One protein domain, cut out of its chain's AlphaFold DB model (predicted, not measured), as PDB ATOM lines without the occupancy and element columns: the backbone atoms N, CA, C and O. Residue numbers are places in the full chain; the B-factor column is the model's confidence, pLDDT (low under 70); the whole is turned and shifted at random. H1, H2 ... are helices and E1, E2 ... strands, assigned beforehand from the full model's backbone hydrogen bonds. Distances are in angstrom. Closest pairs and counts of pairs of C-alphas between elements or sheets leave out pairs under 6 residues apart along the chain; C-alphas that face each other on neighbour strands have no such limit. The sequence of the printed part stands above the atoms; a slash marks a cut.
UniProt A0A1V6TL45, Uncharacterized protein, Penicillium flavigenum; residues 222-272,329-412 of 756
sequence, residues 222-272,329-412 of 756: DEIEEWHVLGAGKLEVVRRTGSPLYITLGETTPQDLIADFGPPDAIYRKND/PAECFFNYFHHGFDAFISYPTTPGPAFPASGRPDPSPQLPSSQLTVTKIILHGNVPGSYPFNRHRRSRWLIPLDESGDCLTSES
ATOM      1  N   ASP A 222     -24.601 -30.251  47.255       81.31
ATOM      2  CA  ASP A 222     -23.876 -30.348  45.999       81.31
ATOM      3  C   ASP A 222     -24.827 -30.288  44.808       81.31
ATOM      4  O   ASP A 222     -26.013 -30.607  44.876       81.31
ATOM      5  N   GLU A 223     -24.290 -29.874  43.676       87.75
ATOM      6  CA  GLU A 223     -25.076 -29.672  42.480       87.75
ATOM      7  C   GLU A 223     -25.314 -30.996  41.745       87.75
ATOM      8  O   GLU A 223     -24.385 -31.777  41.538       87.75
ATOM      9  N   ILE A 224     -26.553 -31.217  41.295       92.62
ATOM     10  CA  ILE A 224     -26.900 -32.355  40.432       92.62
ATOM     11  C   ILE A 224     -26.489 -32.040  38.993       92.62
ATOM     12  O   ILE A 224     -26.924 -31.018  38.448       92.62
ATOM     13  N   GLU A 225     -25.686 -32.916  38.393       92.31
ATOM     14  CA  GLU A 225     -25.252 -32.855  36.993       92.31
ATOM     15  C   GLU A 225     -26.185 -33.643  36.064       92.31
ATOM     16  O   GLU A 225     -26.551 -33.141  35.000       92.31
ATOM     17  N   GLU A 226     -26.583 -34.855  36.455       94.88
ATOM     18  CA  GLU A 226     -27.410 -35.753  35.640       94.88
ATOM     19  C   GLU A 226     -28.096 -36.813  36.516       94.88
ATOM     20  O   GLU A 226     -27.565 -37.214  37.551       94.88
ATOM     21  N   TRP A 227     -29.275 -37.262  36.102       97.12
ATOM     22  CA  TRP A 227     -30.021 -38.359  36.716       97.12
ATOM     23  C   TRP A 227     -29.908 -39.617  35.866       97.12
ATOM     24  O   TRP A 227     -30.206 -39.575  34.677       97.12
ATOM     25  N   HIS A 228     -29.545 -40.750  36.450       95.50
ATOM     26  CA  HIS A 228     -29.583 -42.044  35.774       95.50
ATOM     27  C   HIS A 228     -30.753 -42.848  36.327       95.50
ATOM     28  O   HIS A 228     -30.800 -43.185  37.512       95.50
ATOM     29  N   VAL A 229     -31.731 -43.137  35.475       94.38
ATOM     30  CA  VAL A 229     -32.901 -43.934  35.848       94.38
ATOM     31  C   VAL A 229     -32.565 -45.391  35.597       94.38
ATOM     32  O   VAL A 229     -32.347 -45.760  34.455       94.38
ATOM     33  N   LEU A 230     -32.487 -46.212  36.646       91.12
ATOM     34  CA  LEU A 230     -31.934 -47.573  36.564       91.12
ATOM     35  C   LEU A 230     -33.007 -48.679  36.539       91.12
ATOM     36  O   LEU A 230     -32.662 -49.860  36.494       91.12
ATOM     37  N   GLY A 231     -34.291 -48.314  36.613       88.50
ATOM     38  CA  GLY A 231     -35.410 -49.252  36.773       88.50
ATOM     39  C   GLY A 231     -35.541 -49.785  38.207       88.50
ATOM     40  O   GLY A 231     -34.743 -49.444  39.084       88.50
ATOM     41  N   ALA A 232     -36.566 -50.605  38.471       89.44
ATOM     42  CA  ALA A 232     -36.833 -51.206  39.789       89.44
ATOM     43  C   ALA A 232     -36.901 -50.183  40.946       89.44
ATOM     44  O   ALA A 232     -36.422 -50.436  42.050       89.44
ATOM     45  N   GLY A 233     -37.417 -48.980  40.672       90.12
ATOM     46  CA  GLY A 233     -37.469 -47.883  41.642       90.12
ATOM     47  C   GLY A 233     -36.117 -47.269  42.021       90.12
ATOM     48  O   GLY A 233     -36.070 -46.494  42.967       90.12
ATOM     49  N   LYS A 234     -35.017 -47.582  41.322       93.94
ATOM     50  CA  LYS A 234     -33.685 -47.046  41.632       93.94
ATOM     51  C   LYS A 234     -33.283 -45.920  40.686       93.94
ATOM     52  O   LYS A 234     -33.350 -46.051  39.464       93.94
ATOM     53  N   LEU A 235     -32.805 -44.834  41.276       95.75
ATOM     54  CA  LEU A 235     -32.278 -43.654  40.601       95.75
ATOM     55  C   LEU A 235     -30.864 -43.402  41.121       95.75
ATOM     56  O   LEU A 235     -30.646 -43.423  42.330       95.75
ATOM     57  N   GLU A 236     -29.915 -43.150  40.228       96.62
ATOM     58  CA  GLU A 236     -28.595 -42.628  40.578       96.62
ATOM     59  C   GLU A 236     -28.529 -41.141  40.221       96.62
ATOM     60  O   GLU A 236     -28.980 -40.709  39.162       96.62
ATOM     61  N   VAL A 237     -27.987 -40.338  41.127       97.12
ATOM     62  CA  VAL A 237     -27.860 -38.892  40.991       97.12
ATOM     63  C   VAL A 237     -26.383 -38.558  40.886       97.12
ATOM     64  O   VAL A 237     -25.639 -38.633  41.869       97.12
ATOM     65  N   VAL A 238     -25.956 -38.178  39.685       95.19
ATOM     66  CA  VAL A 238     -24.585 -37.757  39.416       95.19
ATOM     67  C   VAL A 238     -24.398 -36.350  39.957       95.19
ATOM     68  O   VAL A 238     -25.100 -35.406  39.582       95.19
ATOM     69  N   ARG A 239     -23.426 -36.208  40.850       91.94
ATOM     70  CA  ARG A 239     -23.108 -34.955  41.526       91.94
ATOM     71  C   ARG A 239     -21.886 -34.283  40.910       91.94
ATOM     72  O   ARG A 239     -20.995 -34.944  40.384       91.94
ATOM     73  N   ARG A 240     -21.821 -32.954  41.007       88.00
ATOM     74  CA  ARG A 240     -20.716 -32.160  40.451       88.00
ATOM     75  C   ARG A 240     -19.379 -32.441  41.133       88.00
ATOM     76  O   ARG A 240     -18.351 -32.441  40.457       88.00
ATOM     77  N   THR A 241     -19.367 -32.594  42.459       85.81
ATOM     78  CA  THR A 241     -18.113 -32.718  43.228       85.81
ATOM     79  C   THR A 241     -18.037 -33.938  44.141       85.81
ATOM     80  O   THR A 241     -16.934 -34.410  44.419       85.81
ATOM     81  N   GLY A 242     -19.172 -34.425  44.639       85.31
ATOM     82  CA  GLY A 242     -19.285 -35.612  45.480       85.31
ATOM     83  C   GLY A 242     -19.437 -36.903  44.682       85.31
ATOM     84  O   GLY A 242     -19.549 -36.894  43.459       85.31
ATOM     85  N   SER A 243     -19.450 -38.027  45.399       90.56
ATOM     86  CA  SER A 243     -19.802 -39.324  44.820       90.56
ATOM     87  C   SER A 243     -21.269 -39.343  44.375       90.56
ATOM     88  O   SER A 243     -22.080 -38.624  44.967       90.56
ATOM     89  N   PRO A 244     -21.630 -40.180  43.385       94.06
ATOM     90  CA  PRO A 244     -23.026 -40.417  43.040       94.06
ATOM     91  C   PRO A 244     -23.855 -40.838  44.259       94.06
ATOM     92  O   PRO A 244     -23.353 -41.524  45.155       94.06
ATOM     93  N   LEU A 245     -25.113 -40.406  44.287       94.81
ATOM     94  CA  LEU A 245     -26.097 -40.742  45.318       94.81
ATOM     95  C   LEU A 245     -27.172 -41.658  44.730       94.81
ATOM     96  O   LEU A 245     -27.506 -41.518  43.559       94.81
ATOM     97  N   TYR A 246     -27.759 -42.541  45.535       96.19
ATOM     98  CA  TYR A 246     -28.878 -43.380  45.110       96.19
ATOM     99  C   TYR A 246     -30.171 -43.017  45.836       96.19
ATOM    100  O   TYR A 246     -30.196 -42.936  47.061       96.19
ATOM    101  N   ILE A 247     -31.258 -42.879  45.077       96.56
ATOM    102  CA  ILE A 247     -32.625 -42.816  45.599       96.56
ATOM    103  C   ILE A 247     -33.311 -44.133  45.243       96.56
ATOM    104  O   ILE A 247     -33.314 -44.544  44.081       96.56
ATOM    105  N   THR A 248     -33.897 -44.788  46.243       95.81
ATOM    106  CA  THR A 248     -34.693 -46.005  46.075       95.81
ATOM    107  C   THR A 248     -36.134 -45.699  46.462       95.81
ATOM    108  O   THR A 248     -36.434 -45.424  47.625       95.81
ATOM    109  N   LEU A 249     -37.027 -45.702  45.474       94.12
ATOM    110  CA  LEU A 249     -38.447 -45.431  45.675       94.12
ATOM    111  C   LEU A 249     -39.053 -46.477  46.623       94.12
ATOM    112  O   LEU A 249     -38.788 -47.669  46.485       94.12
ATOM    113  N   GLY A 250     -39.846 -46.023  47.590       92.19
ATOM    114  CA  GLY A 250     -40.417 -46.856  48.649       92.19
ATOM    115  C   GLY A 250     -39.467 -47.148  49.818       92.19
ATOM    116  O   GLY A 250     -39.882 -47.792  50.779       92.19
ATOM    117  N   GLU A 251     -38.206 -46.706  49.767       93.50
ATOM    118  CA  GLU A 251     -37.219 -46.919  50.841       93.50
ATOM    119  C   GLU A 251     -36.593 -45.607  51.325       93.50
ATOM    120  O   GLU A 251     -36.541 -45.359  52.528       93.50
ATOM    121  N   THR A 252     -36.146 -44.746  50.404       95.81
ATOM    122  CA  THR A 252     -35.530 -43.456  50.740       95.81
ATOM    123  C   THR A 252     -36.512 -42.580  51.512       95.81
ATOM    124  O   THR A 252     -37.652 -42.373  51.089       95.81
ATOM    125  N   THR A 253     -36.071 -42.042  52.646       95.38
ATOM    126  CA  THR A 253     -36.902 -41.225  53.532       95.38
ATOM    127  C   THR A 253     -36.809 -39.736  53.174       95.38
ATOM    128  O   THR A 253     -35.833 -39.294  52.561       95.38
ATOM    129  N   PRO A 254     -37.793 -38.905  53.566       95.12
ATOM    130  CA  PRO A 254     -37.663 -37.454  53.435       95.12
ATOM    131  C   PRO A 254     -36.461 -36.873  54.206       95.12
ATOM    132  O   PRO A 254     -35.920 -35.854  53.782       95.12
ATOM    133  N   GLN A 255     -36.016 -37.501  55.303       94.75
ATOM    134  CA  GLN A 255     -34.809 -37.096  56.033       94.75
ATOM    135  C   GLN A 255     -33.539 -37.340  55.215       94.75
ATOM    136  O   GLN A 255     -32.672 -36.470  55.209       94.75
ATOM    137  N   ASP A 256     -33.460 -38.463  54.497       94.94
ATOM    138  CA  ASP A 256     -32.338 -38.751  53.595       94.94
ATOM    139  C   ASP A 256     -32.261 -37.686  52.494       94.94
ATOM    140  O   ASP A 256     -31.210 -37.085  52.287       94.94
ATOM    141  N   LEU A 257     -33.400 -37.341  51.873       94.62
ATOM    142  CA  LEU A 257     -33.435 -36.266  50.873       94.62
ATOM    143  C   LEU A 257     -32.922 -34.932  51.425       94.62
ATOM    144  O   LEU A 257     -32.169 -34.247  50.739       94.62
ATOM    145  N   ILE A 258     -33.313 -34.558  52.647       93.75
ATOM    146  CA  ILE A 258     -32.860 -33.304  53.264       93.75
ATOM    147  C   ILE A 258     -31.364 -33.358  53.590       93.75
ATOM    148  O   ILE A 258     -30.665 -32.358  53.431       93.75
ATOM    149  N   ALA A 259     -30.864 -34.508  54.043       91.81
ATOM    150  CA  ALA A 259     -29.448 -34.693  54.335       91.81
ATOM    151  C   ALA A 259     -28.588 -34.574  53.066       91.81
ATOM    152  O   ALA A 259     -27.516 -33.967  53.104       91.81
ATOM    153  N   ASP A 260     -29.076 -35.100  51.944       91.38
ATOM    154  CA  ASP A 260     -28.327 -35.149  50.690       91.38
ATOM    155  C   ASP A 260     -28.460 -33.878  49.836       91.38
ATOM    156  O   ASP A 260     -27.477 -33.428  49.235       91.38
ATOM    157  N   PHE A 261     -29.658 -33.288  49.778       91.19
ATOM    158  CA  PHE A 261     -29.993 -32.155  48.903       91.19
ATOM    159  C   PHE A 261     -30.243 -30.840  49.649       91.19
ATOM    160  O   PHE A 261     -30.449 -29.803  49.017       91.19
ATOM    161  N   GLY A 262     -30.180 -30.845  50.980       91.62
ATOM    162  CA  GLY A 262     -30.596 -29.711  51.797       91.62
ATOM    163  C   GLY A 262     -32.123 -29.609  51.909       91.62
ATOM    164  O   GLY A 262     -32.853 -30.462  51.407       91.62
ATOM    165  N   PRO A 263     -32.643 -28.582  52.600       92.50
ATOM    166  CA  PRO A 263     -34.084 -28.398  52.720       92.50
ATOM    167  C   PRO A 263     -34.733 -28.142  51.345       92.50
ATOM    168  O   PRO A 263     -34.129 -27.461  50.513       92.50
ATOM    169  N   PRO A 264     -35.962 -28.639  51.101       92.69
ATOM    170  CA  PRO A 264     -36.691 -28.328  49.876       92.69
ATOM    171  C   PRO A 264     -36.996 -26.831  49.778       92.69
ATOM    172  O   PRO A 264     -37.254 -26.172  50.786       92.69
ATOM    173  N   ASP A 265     -37.034 -26.311  48.551       88.75
ATOM    174  CA  ASP A 265     -37.377 -24.913  48.279       88.75
ATOM    175  C   ASP A 265     -38.845 -24.610  48.642       88.75
ATOM    176  O   ASP A 265     -39.175 -23.499  49.054       88.75
ATOM    177  N   ALA A 266     -39.736 -25.601  48.502       88.06
ATOM    178  CA  ALA A 266     -41.128 -25.521  48.942       88.06
ATOM    179  C   ALA A 266     -41.706 -26.901  49.287       88.06
ATOM    180  O   ALA A 266     -41.354 -27.908  48.668       88.06
ATOM    181  N   ILE A 267     -42.665 -26.945  50.218       87.62
ATOM    182  CA  ILE A 267     -43.413 -28.163  50.569       87.62
ATOM    183  C   ILE A 267     -44.894 -27.965  50.247       87.62
ATOM    184  O   ILE A 267     -45.527 -27.066  50.795       87.62
ATOM    185  N   TYR A 268     -45.462 -28.836  49.412       82.19
ATOM    186  CA  TYR A 268     -46.892 -28.824  49.081       82.19
ATOM    187  C   TYR A 268     -47.597 -30.037  49.692       82.19
ATOM    188  O   TYR A 268     -47.207 -31.168  49.426       82.19
ATOM    189  N   ARG A 269     -48.661 -29.847  50.478       78.88
ATOM    190  CA  ARG A 269     -49.410 -30.953  51.106       78.88
ATOM    191  C   ARG A 269     -50.684 -31.264  50.324       78.88
ATOM    192  O   ARG A 269     -51.471 -30.367  50.044       78.88
ATOM    193  N   LYS A 270     -50.938 -32.547  50.045       66.25
ATOM    194  CA  LYS A 270     -52.078 -33.012  49.225       66.25
ATOM    195  C   LYS A 270     -53.453 -32.600  49.779       66.25
ATOM    196  O   LYS A 270     -54.393 -32.431  49.012       66.25
ATOM    197  N   ASN A 271     -53.551 -32.383  51.095       59.16
ATOM    198  CA  ASN A 271     -54.799 -32.061  51.794       59.16
ATOM    199  C   ASN A 271     -54.908 -30.599  52.269       59.16
ATOM    200  O   ASN A 271     -55.790 -30.300  53.076       59.16
ATOM    201  N   ASP A 272     -54.055 -29.675  51.816       49.00
ATOM    202  CA  ASP A 272     -54.103 -28.283  52.289       49.00
ATOM    203  C   ASP A 272     -55.178 -27.440  51.576       49.00
ATOM    204  O   ASP A 272     -54.914 -26.421  50.951       49.00
ATOM    205  N   PRO A 329     -49.245 -38.593  59.125       60.16
ATOM    206  CA  PRO A 329     -48.432 -37.597  58.440       60.16
ATOM    207  C   PRO A 329     -48.941 -37.432  57.004       60.16
ATOM    208  O   PRO A 329     -49.153 -38.403  56.274       60.16
ATOM    209  N   ALA A 330     -49.232 -36.184  56.638       76.06
ATOM    210  CA  ALA A 330     -49.887 -35.875  55.378       76.06
ATOM    211  C   ALA A 330     -48.921 -36.077  54.205       76.06
ATOM    212  O   ALA A 330     -47.818 -35.527  54.210       76.06
ATOM    213  N   GLU A 331     -49.370 -36.810  53.183       86.31
ATOM    214  CA  GLU A 331     -48.664 -36.928  51.906       86.31
ATOM    215  C   GLU A 331     -48.353 -35.536  51.344       86.31
ATOM    216  O   GLU A 331     -49.204 -34.631  51.338       86.31
ATOM    217  N   CYS A 332     -47.125 -35.353  50.876       88.25
ATOM    218  CA  CYS A 332     -46.657 -34.052  50.430       88.25
ATOM    219  C   CYS A 332     -45.601 -34.155  49.334       88.25
ATOM    220  O   CYS A 332     -45.027 -35.209  49.094       88.25
ATOM    221  N   PHE A 333     -45.357 -33.041  48.661       89.62
ATOM    222  CA  PHE A 333     -44.289 -32.871  47.695       89.62
ATOM    223  C   PHE A 333     -43.197 -32.013  48.297       89.62
ATOM    224  O   PHE A 333     -43.474 -30.929  48.813       89.62
ATOM    225  N   PHE A 334     -41.964 -32.484  48.183       93.56
ATOM    226  CA  PHE A 334     -40.767 -31.686  48.383       93.56
ATOM    227  C   PHE A 334     -40.334 -31.172  47.015       93.56
ATOM    228  O   PHE A 334     -39.985 -31.969  46.145       93.56
ATOM    229  N   ASN A 335     -40.392 -29.858  46.817       92.38
ATOM    230  CA  ASN A 335     -40.046 -29.225  45.551       92.38
ATOM    231  C   ASN A 335     -38.635 -28.654  45.644       92.38
ATOM    232  O   ASN A 335     -38.356 -27.848  46.534       92.38
ATOM    233  N   TYR A 336     -37.761 -29.045  44.722       93.75
ATOM    234  CA  TYR A 336     -36.395 -28.541  44.629       93.75
ATOM    235  C   TYR A 336     -36.224 -27.773  43.313       93.75
ATOM    236  O   TYR A 336     -35.610 -28.259  42.356       93.75
ATOM    237  N   PHE A 337     -36.761 -26.550  43.257       92.12
ATOM    238  CA  PHE A 337     -36.690 -25.634  42.111       92.12
ATOM    239  C   PHE A 337     -35.264 -25.484  41.575       92.12
ATOM    240  O   PHE A 337     -35.042 -25.567  40.363       92.12
ATOM    241  N   HIS A 338     -34.282 -25.338  42.469       90.88
ATOM    242  CA  HIS A 338     -32.884 -25.120  42.092       90.88
ATOM    243  C   HIS A 338     -32.151 -26.391  41.649       90.88
ATOM    244  O   HIS A 338     -31.168 -26.295  40.906       90.88
ATOM    245  N   HIS A 339     -32.618 -27.572  42.064       92.38
ATOM    246  CA  HIS A 339     -32.077 -28.856  41.608       92.38
ATOM    247  C   HIS A 339     -32.809 -29.400  40.377       92.38
ATOM    248  O   HIS A 339     -32.206 -30.138  39.599       92.38
ATOM    249  N   GLY A 340     -34.046 -28.956  40.146       93.69
ATOM    250  CA  GLY A 340     -34.846 -29.281  38.972       93.69
ATOM    251  C   GLY A 340     -35.732 -30.516  39.131       93.69
ATOM    252  O   GLY A 340     -36.063 -31.146  38.124       93.69
ATOM    253  N   PHE A 341     -36.079 -30.907  40.358       95.06
ATOM    254  CA  PHE A 341     -36.907 -32.087  40.604       95.06
ATOM    255  C   PHE A 341     -37.893 -31.877  41.752       95.06
ATOM    256  O   PHE A 341     -37.639 -31.073  42.647       95.06
ATOM    257  N   ASP A 342     -38.969 -32.660  41.739       93.88
ATOM    258  CA  ASP A 342     -39.876 -32.808  42.877       93.88
ATOM    259  C   ASP A 342     -39.867 -34.250  43.372       93.88
ATOM    260  O   ASP A 342     -39.770 -35.188  42.578       93.88
ATOM    261  N   ALA A 343     -40.012 -34.426  44.682       94.62
ATOM    262  CA  ALA A 343     -40.159 -35.723  45.322       94.62
ATOM    263  C   ALA A 343     -41.521 -35.828  46.003       94.62
ATOM    264  O   ALA A 343     -41.862 -35.005  46.854       94.62
ATOM    265  N   PHE A 344     -42.294 -36.851  45.645       93.06
ATOM    266  CA  PHE A 344     -43.546 -37.156  46.321       93.06
ATOM    267  C   PHE A 344     -43.284 -38.076  47.511       93.06
ATOM    268  O   PHE A 344     -42.746 -39.175  47.359       93.06
ATOM    269  N   ILE A 345     -43.668 -37.595  48.688       92.88
ATOM    270  CA  ILE A 345     -43.524 -38.252  49.979       92.88
ATOM    271  C   ILE A 345     -44.879 -38.854  50.351       92.88
ATOM    272  O   ILE A 345     -45.832 -38.125  50.648       92.88
ATOM    273  N   SER A 346     -44.967 -40.181  50.329       90.88
ATOM    274  CA  SER A 346     -46.195 -40.921  50.628       90.88
ATOM    275  C   SER A 346     -45.910 -42.243  51.333       90.88
ATOM    276  O   SER A 346     -44.761 -42.590  51.608       90.88
ATOM    277  N   TYR A 347     -46.971 -42.986  51.641       89.56
ATOM    278  CA  TYR A 347     -46.821 -44.351  52.131       89.56
ATOM    279  C   TYR A 347     -46.138 -45.221  51.072       89.56
ATOM    280  O   TYR A 347     -46.429 -45.027  49.887       89.56
ATOM    281  N   PRO A 348     -45.240 -46.140  51.472       88.75
ATOM    282  CA  PRO A 348     -44.465 -46.928  50.525       88.75
ATOM    283  C   PRO A 348     -45.368 -47.797  49.643       88.75
ATOM    284  O   PRO A 348     -46.306 -48.436  50.124       88.75
ATOM    285  N   THR A 349     -45.078 -47.810  48.346       85.81
ATOM    286  CA  THR A 349     -45.763 -48.619  47.332       85.81
ATOM    287  C   THR A 349     -44.723 -49.402  46.550       85.81
ATOM    288  O   THR A 349     -43.628 -48.890  46.319       85.81
ATOM    289  N   THR A 350     -45.070 -50.603  46.088       84.94
ATOM    290  CA  THR A 350     -44.179 -51.401  45.236       84.94
ATOM    291  C   THR A 350     -43.775 -50.591  43.995       84.94
ATOM    292  O   THR A 350     -44.657 -50.169  43.245       84.94
ATOM    293  N   PRO A 351     -42.472 -50.333  43.773       86.31
ATOM    294  CA  PRO A 351     -42.018 -49.608  42.591       86.31
ATOM    295  C   PRO A 351     -42.289 -50.371  41.290       86.31
ATOM    296  O   PRO A 351     -42.560 -51.571  41.296       86.31
ATOM    297  N   GLY A 352     -42.163 -49.673  40.157       83.19
ATOM    298  CA  GLY A 352     -42.223 -50.306  38.837       83.19
ATOM    299  C   GLY A 352     -41.110 -51.346  38.618       83.19
ATOM    300  O   GLY A 352     -40.112 -51.332  39.346       83.19
ATOM    301  N   PRO A 353     -41.256 -52.229  37.613       85.38
ATOM    302  CA  PRO A 353     -40.334 -53.338  37.366       85.38
ATOM    303  C   PRO A 353     -38.911 -52.882  37.002       85.38
ATOM    304  O   PRO A 353     -38.653 -51.717  36.674       85.38
ATOM    305  N   ALA A 354     -37.965 -53.816  37.065       86.75
ATOM    306  CA  ALA A 354     -36.635 -53.644  36.500       86.75
ATOM    307  C   ALA A 354     -36.717 -53.503  34.974       86.75
ATOM    308  O   ALA A 354     -37.615 -54.047  34.331       86.75
ATOM    309  N   PHE A 355     -35.757 -52.802  34.365       87.00
ATOM    310  CA  PHE A 355     -35.672 -52.823  32.906       87.00
ATOM    311  C   PHE A 355     -35.278 -54.232  32.435       87.00
ATOM    312  O   PHE A 355     -34.327 -54.787  32.998       87.00
ATOM    313  N   PRO A 356     -35.932 -54.802  31.403       81.50
ATOM    314  CA  PRO A 356     -35.732 -56.196  30.995       81.50
ATOM    315  C   PRO A 356     -34.272 -56.587  30.726       81.50
ATOM    316  O   PRO A 356     -33.854 -57.696  31.047       81.50
ATOM    317  N   ALA A 357     -33.474 -55.664  30.187       73.06
ATOM    318  CA  ALA A 357     -32.066 -55.881  29.857       73.06
ATOM    319  C   ALA A 357     -31.078 -55.435  30.959       73.06
ATOM    320  O   ALA A 357     -29.871 -55.516  30.765       73.06
ATOM    321  N   SER A 358     -31.560 -54.987  32.126       75.56
ATOM    322  CA  SER A 358     -30.699 -54.453  33.199       75.56
ATOM    323  C   SER A 358     -30.052 -55.512  34.100       75.56
ATOM    324  O   SER A 358     -29.258 -55.161  34.973       75.56
ATOM    325  N   GLY A 359     -30.441 -56.787  33.973       72.69
ATOM    326  CA  GLY A 359     -29.973 -57.873  34.847       72.69
ATOM    327  C   GLY A 359     -30.397 -57.738  36.320       72.69
ATOM    328  O   GLY A 359     -29.934 -58.501  37.169       72.69
ATOM    329  N   ARG A 360     -31.266 -56.771  36.646       79.94
ATOM    330  CA  ARG A 360     -31.750 -56.511  38.008       79.94
ATOM    331  C   ARG A 360     -33.024 -57.305  38.299       79.94
ATOM    332  O   ARG A 360     -33.858 -57.448  37.410       79.94
ATOM    333  N   PRO A 361     -33.202 -57.799  39.537       83.25
ATOM    334  CA  PRO A 361     -34.460 -58.409  39.937       83.25
ATOM    335  C   PRO A 361     -35.548 -57.341  40.091       83.25
ATOM    336  O   PRO A 361     -35.268 -56.213  40.509       83.25
ATOM    337  N   ASP A 362     -36.788 -57.727  39.800       85.19
ATOM    338  CA  ASP A 362     -37.955 -56.903  40.099       85.19
ATOM    339  C   ASP A 362     -38.081 -56.639  41.608       85.19
ATOM    340  O   ASP A 362     -37.701 -57.487  42.429       85.19
ATOM    341  N   PRO A 363     -38.612 -55.468  41.998       85.12
ATOM    342  CA  PRO A 363     -38.800 -55.135  43.400       85.12
ATOM    343  C   PRO A 363     -39.800 -56.090  44.062       85.12
ATOM    344  O   PRO A 363     -40.855 -56.413  43.515       85.12
ATOM    345  N   SER A 364     -39.481 -56.527  45.283       81.38
ATOM    346  CA  SER A 364     -40.406 -57.320  46.092       81.38
ATOM    347  C   SER A 364     -41.598 -56.470  46.548       81.38
ATOM    348  O   SER A 364     -41.397 -55.293  46.864       81.38
ATOM    349  N   PRO A 365     -42.808 -57.050  46.677       80.69
ATOM    350  CA  PRO A 365     -43.963 -56.345  47.223       80.69
ATOM    351  C   PRO A 365     -43.638 -55.711  48.576       80.69
ATOM    352  O   PRO A 365     -43.154 -56.394  49.484       80.69
ATOM    353  N   GLN A 366     -43.885 -54.409  48.709       75.88
ATOM    354  CA  GLN A 366     -43.572 -53.707  49.948       75.88
ATOM    355  C   GLN A 366     -44.578 -54.044  51.053       75.88
ATOM    356  O   GLN A 366     -45.785 -54.136  50.823       75.88
ATOM    357  N   LEU A 367     -44.068 -54.241  52.272       77.06
ATOM    358  CA  LEU A 367     -44.905 -54.438  53.452       77.06
ATOM    359  C   LEU A 367     -45.552 -53.104  53.855       77.06
ATOM    360  O   LEU A 367     -44.892 -52.066  53.769       77.06
ATOM    361  N   PRO A 368     -46.805 -53.110  54.348       75.19
ATOM    362  CA  PRO A 368     -47.448 -51.902  54.845       75.19
ATOM    363  C   PRO A 368     -46.601 -51.262  55.953       75.19
ATOM    364  O   PRO A 368     -46.339 -51.886  56.981       75.19
ATOM    365  N   SER A 369     -46.184 -50.016  55.744       80.25
ATOM    366  CA  SER A 369     -45.408 -49.228  56.702       80.25
ATOM    367  C   SER A 369     -46.093 -47.891  56.942       80.25
ATOM    368  O   SER A 369     -46.659 -47.302  56.023       80.25
ATOM    369  N   SER A 370     -46.039 -47.403  58.182       81.56
ATOM    370  CA  SER A 370     -46.527 -46.072  58.556       81.56
ATOM    371  C   SER A 370     -45.495 -44.965  58.316       81.56
ATOM    372  O   SER A 370     -45.826 -43.785  58.434       81.56
ATOM    373  N   GLN A 371     -44.250 -45.323  57.993       88.38
ATOM    374  CA  GLN A 371     -43.198 -44.365  57.677       88.38
ATOM    375  C   GLN A 371     -43.328 -43.908  56.225       88.38
ATOM    376  O   GLN A 371     -43.299 -44.727  55.307       88.38
ATOM    377  N   LEU A 372     -43.444 -42.594  56.018       91.69
ATOM    378  CA  LEU A 372     -43.467 -42.024  54.674       91.69
ATOM    379  C   LEU A 372     -42.091 -42.135  54.012       91.69
ATOM    380  O   LEU A 372     -41.060 -41.889  54.639       91.69
ATOM    381  N   THR A 373     -42.101 -42.446  52.723       94.50
ATOM    382  CA  THR A 373     -40.913 -42.561  51.875       94.50
ATOM    383  C   THR A 373     -41.132 -41.801  50.576       94.50
ATOM    384  O   THR A 373     -42.241 -41.362  50.257       94.50
ATOM    385  N   VAL A 374     -40.057 -41.617  49.822       94.88
ATOM    386  CA  VAL A 374     -40.119 -41.104  48.459       94.88
ATOM    387  C   VAL A 374     -40.713 -42.187  47.571       94.88
ATOM    388  O   VAL A 374     -40.105 -43.238  47.403       94.88
ATOM    389  N   THR A 375     -41.873 -41.946  46.972       92.56
ATOM    390  CA  THR A 375     -42.524 -42.928  46.085       92.56
ATOM    391  C   THR A 375     -42.516 -42.514  44.626       92.56
ATOM    392  O   THR A 375     -42.607 -43.371  43.751       92.56
ATOM    393  N   LYS A 376     -42.361 -41.215  44.340       92.81
ATOM    394  CA  LYS A 376     -42.211 -40.697  42.975       92.81
ATOM    395  C   LYS A 376     -41.205 -39.555  42.929       92.81
ATOM    396  O   LYS A 376     -41.136 -38.747  43.851       92.81
ATOM    397  N   ILE A 377     -40.482 -39.473  41.818       94.56
ATOM    398  CA  ILE A 377     -39.609 -38.353  41.466       94.56
ATOM    399  C   ILE A 377     -40.086 -37.779  40.132       94.56
ATOM    400  O   ILE A 377     -40.335 -38.528  39.190       94.56
ATOM    401  N   ILE A 378     -40.207 -36.456  40.054       93.56
ATOM    402  CA  ILE A 378     -40.551 -35.717  38.836       93.56
ATOM    403  C   ILE A 378     -39.317 -34.928  38.412       93.56
ATOM    404  O   ILE A 378     -38.845 -34.080  39.164       93.56
ATOM    405  N   LEU A 379     -38.794 -35.193  37.213       94.44
ATOM    406  CA  LEU A 379     -37.643 -34.477  36.651       94.44
ATOM    407  C   LEU A 379     -38.126 -33.407  35.669       94.44
ATOM    408  O   LEU A 379     -38.773 -33.719  34.671       94.44
ATOM    409  N   HIS A 380     -37.801 -32.140  35.927       92.12
ATOM    410  CA  HIS A 380     -38.315 -31.024  35.130       92.12
ATOM    411  C   HIS A 380     -37.417 -30.684  33.940       92.12
ATOM    412  O   HIS A 380     -36.223 -30.435  34.092       92.12
ATOM    413  N   GLY A 381     -37.999 -30.587  32.742       90.12
ATOM    414  CA  GLY A 381     -37.260 -30.261  31.516       90.12
ATOM    415  C   GLY A 381     -36.934 -28.773  31.320       90.12
ATOM    416  O   GLY A 381     -36.041 -28.449  30.540       90.12
ATOM    417  N   ASN A 382     -37.643 -27.865  32.008       91.88
ATOM    418  CA  ASN A 382     -37.523 -26.402  31.863       91.88
ATOM    419  C   ASN A 382     -37.474 -25.923  30.392       91.88
ATOM    420  O   ASN A 382     -36.628 -25.113  30.009       91.88
ATOM    421  N   VAL A 383     -38.348 -26.458  29.537       88.56
ATOM    422  CA  VAL A 383     -38.311 -26.208  28.086       88.56
ATOM    423  C   VAL A 383     -38.952 -24.850  27.767       88.56
ATOM    424  O   VAL A 383     -40.093 -24.627  28.180       88.56
ATOM    425  N   PRO A 384     -38.284 -23.929  27.048       82.56
ATOM    426  CA  PRO A 384     -38.918 -22.691  26.593       82.56
ATOM    427  C   PRO A 384     -40.207 -22.960  25.802       82.56
ATOM    428  O   PRO A 384     -40.248 -23.867  24.973       82.56
ATOM    429  N   GLY A 385     -41.262 -22.191  26.075       73.38
ATOM    430  CA  GLY A 385     -42.590 -22.389  25.477       73.38
ATOM    431  C   GLY A 385     -43.472 -23.423  26.185       73.38
ATOM    432  O   GLY A 385     -44.653 -23.520  25.873       73.38
ATOM    433  N   SER A 386     -42.935 -24.163  27.160       73.88
ATOM    434  CA  SER A 386     -43.749 -25.007  28.040       73.88
ATOM    435  C   SER A 386     -44.428 -24.183  29.137       73.88
ATOM    436  O   SER A 386     -43.886 -23.180  29.600       73.88
ATOM    437  N   TYR A 387     -45.594 -24.638  29.600       70.50
ATOM    438  CA  TYR A 387     -46.305 -24.013  30.718       70.50
ATOM    439  C   TYR A 387     -45.456 -23.859  32.000       70.50
ATOM    440  O   TYR A 387     -45.428 -22.762  32.552       70.50
ATOM    441  N   PRO A 388     -44.706 -24.877  32.485       73.50
ATOM    442  CA  PRO A 388     -43.891 -24.742  33.695       73.50
ATOM    443  C   PRO A 388     -42.518 -24.093  33.433       73.50
ATOM    444  O   PRO A 388     -41.601 -24.237  34.251       73.50
ATOM    445  N   PHE A 389     -42.325 -23.413  32.297       84.50
ATOM    446  CA  PHE A 389     -41.038 -22.816  31.958       84.50
ATOM    447  C   PHE A 389     -40.572 -21.813  33.025       84.50
ATOM    448  O   PHE A 389     -41.315 -20.963  33.509       84.50
ATOM    449  N   ASN A 390     -39.291 -21.911  33.371       87.00
ATOM    450  CA  ASN A 390     -38.582 -21.176  34.412       87.00
ATOM    451  C   ASN A 390     -39.085 -21.416  35.849       87.00
ATOM    452  O   ASN A 390     -38.535 -20.818  36.768       87.00
ATOM    453  N   ARG A 391     -40.012 -22.350  36.093       86.56
ATOM    454  CA  ARG A 391     -40.393 -22.732  37.462       86.56
ATOM    455  C   ARG A 391     -39.335 -23.584  38.161       86.56
ATOM    456  O   ARG A 391     -39.009 -23.340  39.313       86.56
ATOM    457  N   HIS A 392     -38.785 -24.554  37.445       91.38
ATOM    458  CA  HIS A 392     -37.697 -25.405  37.917       91.38
ATOM    459  C   HIS A 392     -36.482 -25.215  37.020       91.38
ATOM    460  O   HIS A 392     -36.597 -24.827  35.854       91.38
ATOM    461  N   ARG A 393     -35.298 -25.501  37.550       94.00
ATOM    462  CA  ARG A 393     -34.115 -25.733  36.728       94.00
ATOM    463  C   ARG A 393     -34.336 -26.968  35.851       94.00
ATOM    464  O   ARG A 393     -35.043 -27.888  36.245       94.00
ATOM    465  N   ARG A 394     -33.695 -27.009  34.680       94.62
ATOM    466  CA  ARG A 394     -33.630 -28.228  33.871       94.62
ATOM    467  C   ARG A 394     -32.897 -29.343  34.625       94.62
ATOM    468  O   ARG A 394     -31.814 -29.108  35.165       94.62
ATOM    469  N   SER A 395     -33.469 -30.540  34.595       94.94
ATOM    470  CA  SER A 395     -32.853 -31.792  35.027       94.94
ATOM    471  C   SER A 395     -32.539 -32.654  33.817       94.94
ATOM    472  O   SER A 395     -33.438 -33.075  33.088       94.94
ATOM    473  N   ARG A 396     -31.247 -32.915  33.616       95.12
ATOM    474  CA  ARG A 396     -30.767 -33.883  32.631       95.12
ATOM    475  C   ARG A 396     -30.966 -35.284  33.166       95.12
ATOM    476  O   ARG A 396     -30.700 -35.526  34.341       95.12
ATOM    477  N   TRP A 397     -31.413 -36.184  32.305       95.44
ATOM    478  CA  TRP A 397     -31.581 -37.586  32.648       95.44
ATOM    479  C   TRP A 397     -31.072 -38.504  31.544       95.44
ATOM    480  O   TRP A 397     -31.023 -38.120  30.373       95.44
ATOM    481  N   LEU A 398     -30.713 -39.715  31.952       94.62
ATOM    482  CA  LEU A 398     -30.264 -40.818  31.123       94.62
ATOM    483  C   LEU A 398     -30.960 -42.108  31.575       94.62
ATOM    484  O   LEU A 398     -31.120 -42.352  32.771       94.62
ATOM    485  N   ILE A 399     -31.367 -42.933  30.614       92.06
ATOM    486  CA  ILE A 399     -31.916 -44.274  30.826       92.06
ATOM    487  C   ILE A 399     -30.988 -45.257  30.100       92.06
ATOM    488  O   ILE A 399     -30.941 -45.222  28.866       92.06
ATOM    489  N   PRO A 400     -30.231 -46.105  30.814       87.38
ATOM    490  CA  PRO A 400     -29.430 -47.148  30.196       87.38
ATOM    491  C   PRO A 400     -30.358 -48.269  29.719       87.38
ATOM    492  O   PRO A 400     -31.178 -48.770  30.491       87.38
ATOM    493  N   LEU A 401     -30.251 -48.638  28.443       81.00
ATOM    494  CA  LEU A 401     -31.075 -49.690  27.846       81.00
ATOM    495  C   LEU A 401     -30.372 -51.046  27.825       81.00
ATOM    496  O   LEU A 401     -31.053 -52.065  27.856       81.00
ATOM    497  N   ASP A 402     -29.041 -51.074  27.833       72.94
ATOM    498  CA  ASP A 402     -28.262 -52.305  27.921       72.94
ATOM    499  C   ASP A 402     -26.890 -52.097  28.593       72.94
ATOM    500  O   ASP A 402     -26.498 -50.985  28.957       72.94
ATOM    501  N   GLU A 403     -26.143 -53.192  28.761       67.94
ATOM    502  CA  GLU A 403     -24.767 -53.176  29.280       67.94
ATOM    503  C   GLU A 403     -23.726 -52.714  28.236       67.94
ATOM    504  O   GLU A 403     -22.556 -52.527  28.576       67.94
ATOM    505  N   SER A 404     -24.121 -52.526  26.969       66.25
ATOM    506  CA  SER A 404     -23.225 -52.150  25.864       66.25
ATOM    507  C   SER A 404     -22.957 -50.640  25.783       66.25
ATOM    508  O   SER A 404     -22.071 -50.202  25.045       66.25
ATOM    509  N   GLY A 405     -23.666 -49.856  26.601       68.62
ATOM    510  CA  GLY A 405     -23.576 -48.398  26.657       68.62
ATOM    511  C   GLY A 405     -24.672 -47.696  25.858       68.62
ATOM    512  O   GLY A 405     -24.624 -46.471  25.714       68.62
ATOM    513  N   ASP A 406     -25.655 -48.442  25.350       80.88
ATOM    514  CA  ASP A 406     -26.787 -47.870  24.646       80.88
ATOM    515  C   ASP A 406     -27.756 -47.205  25.636       80.88
ATOM    516  O   ASP A 406     -28.172 -47.793  26.639       80.88
ATOM    517  N   CYS A 407     -28.101 -45.941  25.389       88.44
ATOM    518  CA  CYS A 407     -28.905 -45.156  26.321       88.44
ATOM    519  C   CYS A 407     -29.850 -44.174  25.627       88.44
ATOM    520  O   CYS A 407     -29.636 -43.741  24.490       88.44
ATOM    521  N   LEU A 408     -30.910 -43.816  26.347       90.81
ATOM    522  CA  LEU A 408     -31.794 -42.699  26.032       90.81
ATOM    523  C   LEU A 408     -31.440 -41.520  26.926       90.81
ATOM    524  O   LEU A 408     -31.129 -41.703  28.100       90.81
ATOM    525  N   THR A 409     -31.529 -40.307  26.392       93.19
ATOM    526  CA  THR A 409     -31.216 -39.086  27.143       93.19
ATOM    527  C   THR A 409     -32.371 -38.103  27.094       93.19
ATOM    528  O   THR A 409     -33.224 -38.160  26.209       93.19
ATOM    529  N   SER A 410     -32.346 -37.127  27.996       91.62
ATOM    530  CA  SER A 410     -33.286 -36.003  28.002       91.62
ATOM    531  C   SER A 410     -33.243 -35.112  26.751       91.62
ATOM    532  O   SER A 410     -34.060 -34.203  26.613       91.62
ATOM    533  N   GLU A 411     -32.270 -35.327  25.864       89.50
ATOM    534  CA  GLU A 411     -32.079 -34.635  24.588       89.50
ATOM    535  C   GLU A 411     -32.443 -35.508  23.365       89.50
ATOM    536  O   GLU A 411     -32.373 -35.032  22.221       89.50
ATOM    537  N   SER A 412     -32.819 -36.776  23.582       86.50
ATOM    538  CA  SER A 412     -33.346 -37.667  22.544       86.50
ATOM    539  C   SER A 412     -34.752 -37.206  22.119       86.50
ATOM    540  O   SER A 412     -35.551 -36.831  22.982       86.50
TER     541      SER A 412
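Overview. This is residues 222 to 272 and 329 to 412 of the 756 residues of an uncharacterized protein of Penicillium flavigenum (UniProt A0A1V6TL45). With little regular structure, two twisted sheets, mixed E3 E2 E1 E8 E9 and antiparallel E4 E5 E6 E7, meet at an angle beside E7, H1 packing on the second. Mostly strand, 135 printed residues include E1 to E3, H1, E4 to E9. It is compact: radius of gyration of the C-alphas 15.2 A, spans 46 by 41 by 30 A.

Arrangement. Begin at E1, residues 224 to 229, a hairpin with antiparallel E2, 234 to 239: N 228 and O 236, 2.8 A, are within hydrogen-bond range. H1, residues 254 to 261, every O i to N i+4 pair within range, has C-alpha 254 6.3 A from C-alpha 373 of E7, 373 to 379.

Along the chain. Find E1 at C-alpha 224 (-26.900, -32.355, 40.432); E3 is 245 to 248, E4 266 to 269, E5 332 to 336, E6 341 to 346, E8 397 to 400, E9 407 to 409.

Size, cuts and confidence. Across the cut, C-alphas 272 and 329 are 12.5 A apart; 7 residues have pLDDT under 70, namely residues 270 to 272, residue 329 and residues 403 to 405.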